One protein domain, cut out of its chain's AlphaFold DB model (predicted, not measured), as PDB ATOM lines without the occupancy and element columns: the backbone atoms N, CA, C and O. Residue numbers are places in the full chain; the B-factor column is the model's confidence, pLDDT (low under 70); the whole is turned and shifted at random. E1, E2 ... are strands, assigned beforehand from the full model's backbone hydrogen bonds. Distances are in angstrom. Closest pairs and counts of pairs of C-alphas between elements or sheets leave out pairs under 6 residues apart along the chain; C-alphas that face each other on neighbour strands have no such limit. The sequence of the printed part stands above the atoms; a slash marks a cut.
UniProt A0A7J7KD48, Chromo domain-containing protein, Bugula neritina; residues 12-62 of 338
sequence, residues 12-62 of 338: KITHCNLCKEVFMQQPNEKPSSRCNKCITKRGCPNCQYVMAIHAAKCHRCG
ATOM      1  N   LYS A  12     -11.824 -25.131 -11.558       89.19
ATOM      2  CA  LYS A  12     -10.696 -25.104 -12.498       89.19
ATOM      3  C   LYS A  12     -10.755 -26.306 -13.442       89.19
ATOM      4  O   LYS A  12     -10.752 -27.455 -13.003       89.19
ATOM      5  N   ILE A  13     -10.779 -26.045 -14.747       89.88
ATOM      6  CA  ILE A  13     -10.737 -27.077 -15.791       89.88
ATOM      7  C   ILE A  13      -9.276 -27.308 -16.197       89.88
ATOM      8  O   ILE A  13      -8.556 -26.356 -16.496       89.88
ATOM      9  N   THR A  14      -8.819 -28.565 -16.198       90.19
ATOM     10  CA  THR A  14      -7.444 -28.936 -16.586       90.19
ATOM     11  C   THR A  14      -7.424 -30.144 -17.527       90.19
ATOM     12  O   THR A  14      -8.377 -30.922 -17.593       90.19
ATOM     13  N   HIS A  15      -6.333 -30.306 -18.281       89.81
ATOM     14  CA  HIS A  15      -6.128 -31.435 -19.191       89.81
ATOM     15  C   HIS A  15      -5.156 -32.452 -18.593       89.81
ATOM     16  O   HIS A  15      -4.112 -32.095 -18.047       89.81
ATOM     17  N   CYS A  16      -5.450 -33.744 -18.747       88.00
ATOM     18  CA  CYS A  16      -4.519 -34.792 -18.351       88.00
ATOM     19  C   CYS A  16      -3.327 -34.863 -19.313       88.00
ATOM     20  O   CYS A  16      -3.494 -35.103 -20.508       88.00
ATOM     21  N   ASN A  17      -2.104 -34.785 -18.790       82.25
ATOM     22  CA  ASN A  17      -0.902 -34.849 -19.626       82.25
ATOM     23  C   ASN A  17      -0.695 -36.203 -20.333       82.25
ATOM     24  O   ASN A  17       0.007 -36.247 -21.339       82.25
ATOM     25  N   LEU A  18      -1.311 -37.286 -19.836       79.31
ATOM     26  CA  LEU A  18      -1.189 -38.635 -20.400       79.31
ATOM     27  C   LEU A  18      -2.235 -38.944 -21.475       79.31
ATOM     28  O   LEU A  18      -1.869 -39.347 -22.571       79.31
ATOM     29  N   CYS A  19      -3.527 -38.797 -21.166       84.94
ATOM     30  CA  CYS A  19      -4.604 -39.165 -22.095       84.94
ATOM     31  C   CYS A  19      -5.281 -37.971 -22.772       84.94
ATOM     32  O   CYS A  19      -6.197 -38.181 -23.557       84.94
ATOM     33  N   LYS A  20      -4.876 -36.738 -22.440       87.00
ATOM     34  CA  LYS A  20      -5.469 -35.483 -22.931       87.00
ATOM     35  C   LYS A  20      -6.950 -35.270 -22.576       87.00
ATOM     36  O   LYS A  20      -7.512 -34.252 -22.964       87.00
ATOM     37  N   GLU A  21      -7.566 -36.154 -21.781       87.62
ATOM     38  CA  GLU A  21      -8.927 -35.941 -21.271       87.62
ATOM     39  C   GLU A  21      -8.991 -34.703 -20.369       87.62
ATOM     40  O   GLU A  21      -8.110 -34.473 -19.534       87.62
ATOM     41  N   VAL A  22     -10.066 -33.936 -20.540       88.75
ATOM     42  CA  VAL A  22     -10.434 -32.801 -19.691       88.75
ATOM     43  C   VAL A  22     -11.010 -33.328 -18.380       88.75
ATOM     44  O   VAL A  22     -11.854 -34.227 -18.397       88.75
ATOM     45  N   PHE A  23     -10.582 -32.780 -17.246       89.06
ATOM     46  CA  PHE A  23     -11.194 -33.063 -15.950       89.06
ATOM     47  C   PHE A  23     -11.289 -31.800 -15.087       89.06
ATOM     48  O   PHE A  23     -10.516 -30.851 -15.237       89.06
ATOM     49  N   MET A  24     -12.286 -31.790 -14.205       90.12
ATOM     50  CA  MET A  24     -12.510 -30.712 -13.246       90.12
ATOM     51  C   MET A  24     -11.683 -30.971 -11.993       90.12
ATOM     52  O   MET A  24     -11.685 -32.087 -11.474       90.12
ATOM     53  N   GLN A  25     -10.981 -29.944 -11.528       85.69
ATOM     54  CA  GLN A  25     -10.222 -29.975 -10.287       85.69
ATOM     55  C   GLN A  25     -11.006 -29.221  -9.211       85.69
ATOM     56  O   GLN A  25     -11.442 -28.088  -9.447       85.69
ATOM     57  N   GLN A  26     -11.199 -29.843  -8.044       84.81
ATOM     58  CA  GLN A  26     -11.885 -29.169  -6.944       84.81
ATOM     59  C   GLN A  26     -11.010 -28.052  -6.345       84.81
ATOM     60  O   GLN A  26      -9.782 -28.179  -6.350       84.81
ATOM     61  N   PRO A  27     -11.607 -26.978  -5.790       80.94
ATOM     62  CA  PRO A  27     -10.867 -25.810  -5.296       80.94
ATOM     63  C   PRO A  27      -9.807 -26.143  -4.236       80.94
ATOM     64  O   PRO A  27      -8.784 -25.472  -4.155       80.94
ATOM     65  N   ASN A  28     -10.033 -27.209  -3.460       85.50
ATOM     66  CA  ASN A  28      -9.174 -27.614  -2.345       85.50
ATOM     67  C   ASN A  28      -8.216 -28.770  -2.690       85.50
ATOM     68  O   ASN A  28      -7.459 -29.224  -1.830       85.50
ATOM     69  N   GLU A  29      -8.222 -29.272  -3.929       80.81
ATOM     70  CA  GLU A  29      -7.329 -30.356  -4.343       80.81
ATOM     71  C   GLU A  29      -5.978 -29.814  -4.821       80.81
ATOM     72  O   GLU A  29      -5.908 -28.880  -5.626       80.81
ATOM     73  N   LYS A  30      -4.877 -30.445  -4.384       84.44
ATOM     74  CA  LYS A  30      -3.541 -30.158  -4.930       84.44
ATOM     75  C   LYS A  30      -3.552 -30.359  -6.456       84.44
ATOM     76  O   LYS A  30      -4.114 -31.351  -6.919       84.44
ATOM     77  N   PRO A  31      -2.898 -29.481  -7.240       79.25
ATOM     78  CA  PRO A  31      -2.826 -29.604  -8.696       79.25
ATOM     79  C   PRO A  31      -2.271 -30.962  -9.118       79.25
ATOM     80  O   PRO A  31      -1.080 -31.240  -8.990       79.25
ATOM     81  N   SER A  32      -3.158 -31.811  -9.639       81.62
ATOM     82  CA  SER A  32      -2.790 -33.061 -10.290       81.62
ATOM     83  C   SER A  32      -2.648 -32.818 -11.786       81.62
ATOM     84  O   SER A  32      -3.519 -32.244 -12.425       81.62
ATOM     85  N   SER A  33      -1.562 -33.310 -12.379       81.88
ATOM     86  CA  SER A  33      -1.395 -33.345 -13.841       81.88
ATOM     87  C   SER A  33      -2.031 -34.588 -14.487       81.88
ATOM     88  O   SER A  33      -1.929 -34.797 -15.704       81.88
ATOM     89  N   ARG A  34      -2.655 -35.461 -13.682       83.75
ATOM     90  CA  ARG A  34      -3.196 -36.760 -14.107       83.75
ATOM     91  C   ARG A  34      -4.668 -36.893 -13.724       83.75
ATOM     92  O   ARG A  34      -5.027 -36.645 -12.579       83.75
ATOM     93  N   CYS A  35      -5.494 -37.356 -14.662       86.00
ATOM     94  CA  CYS A  35      -6.878 -37.719 -14.366       86.00
ATOM     95  C   CYS A  35      -6.949 -39.051 -13.598       86.00
ATOM     96  O   CYS A  35      -6.026 -39.871 -13.669       86.00
ATOM     97  N   ASN A  36      -8.085 -39.324 -12.952       84.00
ATOM     98  CA  ASN A  36      -8.311 -40.558 -12.183       84.00
ATOM     99  C   ASN A  36      -8.101 -41.847 -13.002       84.00
ATOM    100  O   ASN A  36      -7.625 -42.845 -12.469       84.00
ATOM    101  N   LYS A  37      -8.354 -41.829 -14.320       81.50
ATOM    102  CA  LYS A  37      -8.083 -42.984 -15.203       81.50
ATOM    103  C   LYS A  37      -6.595 -43.231 -15.456       81.50
ATOM    104  O   LYS A  37      -6.201 -44.348 -15.788       81.50
ATOM    105  N   CYS A  38      -5.781 -42.184 -15.370       83.81
ATOM    106  CA  CYS A  38      -4.345 -42.241 -15.626       83.81
ATOM    107  C   CYS A  38      -3.521 -42.277 -14.340       83.81
ATOM    108  O   CYS A  38      -2.313 -42.482 -14.419       83.81
ATOM    109  N   ILE A  39      -4.145 -42.129 -13.169       84.56
ATOM    110  CA  ILE A  39      -3.462 -42.231 -11.878       84.56
ATOM    111  C   ILE A  39      -2.861 -43.623 -11.666       84.56
ATOM    112  O   ILE A  39      -1.814 -43.728 -11.049       84.56
ATOM    113  N   THR A  40      -3.457 -44.667 -12.250       85.50
ATOM    114  CA  THR A  40      -2.951 -46.052 -12.222       85.50
ATOM    115  C   THR A  40      -1.995 -46.377 -13.373       85.50
ATOM    116  O   THR A  40      -1.514 -47.511 -13.496       85.50
ATOM    117  N   LYS A  41      -1.698 -45.391 -14.229       88.56
ATOM    118  CA  LYS A  41      -0.850 -45.546 -15.410       88.56
ATOM    119  C   LYS A  41       0.405 -44.680 -15.307       88.56
ATOM    120  O   LYS A  41       0.415 -43.594 -14.727       88.56
ATOM    121  N   ARG A  42       1.496 -45.156 -15.896       87.62
ATOM    122  CA  ARG A  42       2.751 -44.414 -16.050       87.62
ATOM    123  C   ARG A  42       3.212 -44.476 -17.498       87.62
ATOM    124  O   ARG A  42       3.015 -45.489 -18.159       87.62
ATOM    125  N   GLY A  43       3.818 -43.401 -17.985       89.44
ATOM    126  CA  GLY A  43       4.512 -43.412 -19.270       89.44
ATOM    127  C   GLY A  43       5.888 -44.056 -19.122       89.44
ATOM    128  O   GLY A  43       6.577 -43.831 -18.124       89.44
ATOM    129  N   CYS A  44       6.302 -44.853 -20.103       91.50
ATOM    130  CA  CYS A  44       7.696 -45.251 -20.242       91.50
ATOM    131  C   CYS A  44       8.530 -44.007 -20.591       91.50
ATOM    132  O   CYS A  44       8.217 -43.353 -21.584       91.50
ATOM    133  N   PRO A  45       9.596 -43.674 -19.848       88.12
ATOM    134  CA  PRO A  45      10.405 -42.490 -20.144       88.12
ATOM    135  C   PRO A  45      11.152 -42.596 -21.479       88.12
ATOM    136  O   PRO A  45      11.481 -41.571 -22.057       88.12
ATOM    137  N   ASN A  46      11.391 -43.813 -21.986       92.94
ATOM    138  CA  ASN A  46      12.125 -44.014 -23.234       92.94
ATOM    139  C   ASN A  46      11.246 -43.825 -24.483       92.94
ATOM    140  O   ASN A  46      11.647 -43.171 -25.431       92.94
ATOM    141  N   CYS A  47      10.042 -44.405 -24.500       93.31
ATOM    142  CA  CYS A  47       9.192 -44.441 -25.701       93.31
ATOM    143  C   CYS A  47       7.795 -43.839 -25.501       93.31
ATOM    144  O   CYS A  47       6.920 -44.026 -26.348       93.31
ATOM    145  N   GLN A  48       7.560 -43.200 -24.351       90.94
ATOM    146  CA  GLN A  48       6.297 -42.572 -23.936       90.94
ATOM    147  C   GLN A  48       5.070 -43.502 -23.914       90.94
ATOM    148  O   GLN A  48       3.948 -43.055 -23.687       90.94
ATOM    149  N   TYR A  49       5.264 -44.814 -24.074       91.38
ATOM    150  CA  TYR A  49       4.180 -45.792 -24.035       91.38
ATOM    151  C   TYR A  49       3.535 -45.853 -22.646       91.38
ATOM    152  O   TYR A  49       4.229 -45.991 -21.635       91.38
ATOM    153  N   VAL A  50       2.208 -45.764 -22.595       89.75
ATOM    154  CA  VAL A  50       1.439 -45.759 -21.347       89.75
ATOM    155  C   VAL A  50       1.208 -47.190 -20.868       89.75
ATOM    156  O   VAL A  50       0.637 -48.008 -21.581       89.75
ATOM    157  N   MET A  51       1.610 -47.489 -19.637       91.50
ATOM    158  CA  MET A  51       1.511 -48.818 -19.024       91.50
ATOM    159  C   MET A  51       0.956 -48.756 -17.606       91.50
ATOM    160  O   MET A  51       0.931 -47.694 -16.985       91.50
ATOM    161  N   ALA A  52       0.539 -49.904 -17.074       89.00
ATOM    162  CA  ALA A  52       0.159 -50.027 -15.671       89.00
ATOM    163  C   ALA A  52       1.341 -49.669 -14.749       89.00
ATOM    164  O   ALA A  52       2.496 -49.990 -15.049       89.00
ATOM    165  N   ILE A  53       1.063 -49.030 -13.610       88.75
ATOM    166  CA  ILE A  53       2.092 -48.639 -12.630       88.75
ATOM    167  C   ILE A  53       2.958 -49.821 -12.172       88.75
ATOM    168  O   ILE A  53       4.158 -49.649 -11.961       88.75
ATOM    169  N   HIS A  54       2.384 -51.022 -12.104       88.56
ATOM    170  CA  HIS A  54       3.073 -52.229 -11.643       88.56
ATOM    171  C   HIS A  54       3.838 -52.989 -12.742       88.56
ATOM    172  O   HIS A  54       4.503 -53.977 -12.445       88.56
ATOM    173  N   ALA A  55       3.807 -52.543 -14.005       90.38
ATOM    174  CA  ALA A  55       4.505 -53.233 -15.092       90.38
ATOM    175  C   ALA A  55       6.032 -53.130 -14.926       90.38
ATOM    176  O   ALA A  55       6.596 -52.045 -15.054       90.38
ATOM    177  N   ALA A  56       6.723 -54.239 -14.652       93.44
ATOM    178  CA  ALA A  56       8.170 -54.236 -14.409       93.44
ATOM    179  C   ALA A  56       9.005 -53.863 -15.651       93.44
ATOM    180  O   ALA A  56      10.089 -53.290 -15.510       93.44
ATOM    181  N   LYS A  57       8.492 -54.146 -16.854       95.94
ATOM    182  CA  LYS A  57       9.130 -53.850 -18.142       95.94
ATOM    183  C   LYS A  57       8.165 -53.128 -19.075       95.94
ATOM    184  O   LYS A  57       6.951 -53.317 -19.001       95.94
ATOM    185  N   CYS A  58       8.712 -52.323 -19.976       94.44
ATOM    186  CA  CYS A  58       7.929 -51.719 -21.038       94.44
ATOM    187  C   CYS A  58       7.565 -52.743 -22.110       94.44
ATOM    188  O   CYS A  58       8.456 -53.316 -22.724       94.44
ATOM    189  N   HIS A  59       6.272 -52.914 -22.399       91.69
ATOM    190  CA  HIS A  59       5.827 -53.818 -23.466       91.69
ATOM    191  C   HIS A  59       6.325 -53.389 -24.852       91.69
ATOM    192  O   HIS A  59       6.514 -54.234 -25.715       91.69
ATOM    193  N   ARG A  60       6.554 -52.085 -25.069       95.19
ATOM    194  CA  ARG A  60       6.979 -51.562 -26.372       95.19
ATOM    195  C   ARG A  60       8.489 -51.630 -26.595       95.19
ATOM    196  O   ARG A  60       8.910 -51.953 -27.692       95.19
ATOM    197  N   CYS A  61       9.305 -51.292 -25.593       95.44
ATOM    198  CA  CYS A  61      10.768 -51.212 -25.750       95.44
ATOM    199  C   CYS A  61      11.556 -52.218 -24.897       95.44
ATOM    200  O   CYS A  61      12.778 -52.145 -24.855       95.44
ATOM    201  N   GLY A  62      10.888 -53.094 -24.143       94.25
ATOM    202  CA  GLY A  62      11.519 -54.115 -23.298       94.25
ATOM    203  C   GLY A  62      12.265 -53.593 -22.062       94.25
ATOM    204  O   GLY A  62      12.619 -54.383 -21.188       94.25
TER     205      GLY A  62
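This is residues 12 to 62 of the 338 residues of the protein "Chromo domain-containing protein" of Bugula neritina (UniProt A0A7J7KD48). With little regular structure, the printed part is a loose rod of two small strand hairpins, E1 with E2 and E3 with E4, set one after the other along its length and joined by a long unnamed stretch, residues 26 to 40. Its 51 residues hold four named strands, E1 to E4 in chain order, and no named helix. Each hairpin is an antiparallel sheet of two strands; the class is all strand, with 14 residues in named elements. The radius of gyration of the C-alphas is 12.7 A, and the spans are 40 by 17 by 14 A.

E1, residues 12 to 15, and E2, residues 22 to 25, form an antiparallel hairpin at 143 degrees, with N 23 and O 14 within hydrogen-bond range at 2.9 A. E3, residues 41 to 43, and E4, residues 50 to 52, form another at 139 degrees, with N 42 and O 51 at 2.8 A. E2 and E3 are apart.

E1 is 10.3 A long from C-alpha 12 at (-10.696, -25.104, -12.498), E2 9.8 A, E3 6.9 A and E4 7.2 A, ending at C-alpha 52 (0.159, -50.027, -15.671).

The C-alphas farthest apart, of Pro 27 and Gly 62, are 40.3 A apart. The printed part has no cut. The link E2 to E3 is long. No printed residue is under 70 in pLDDT.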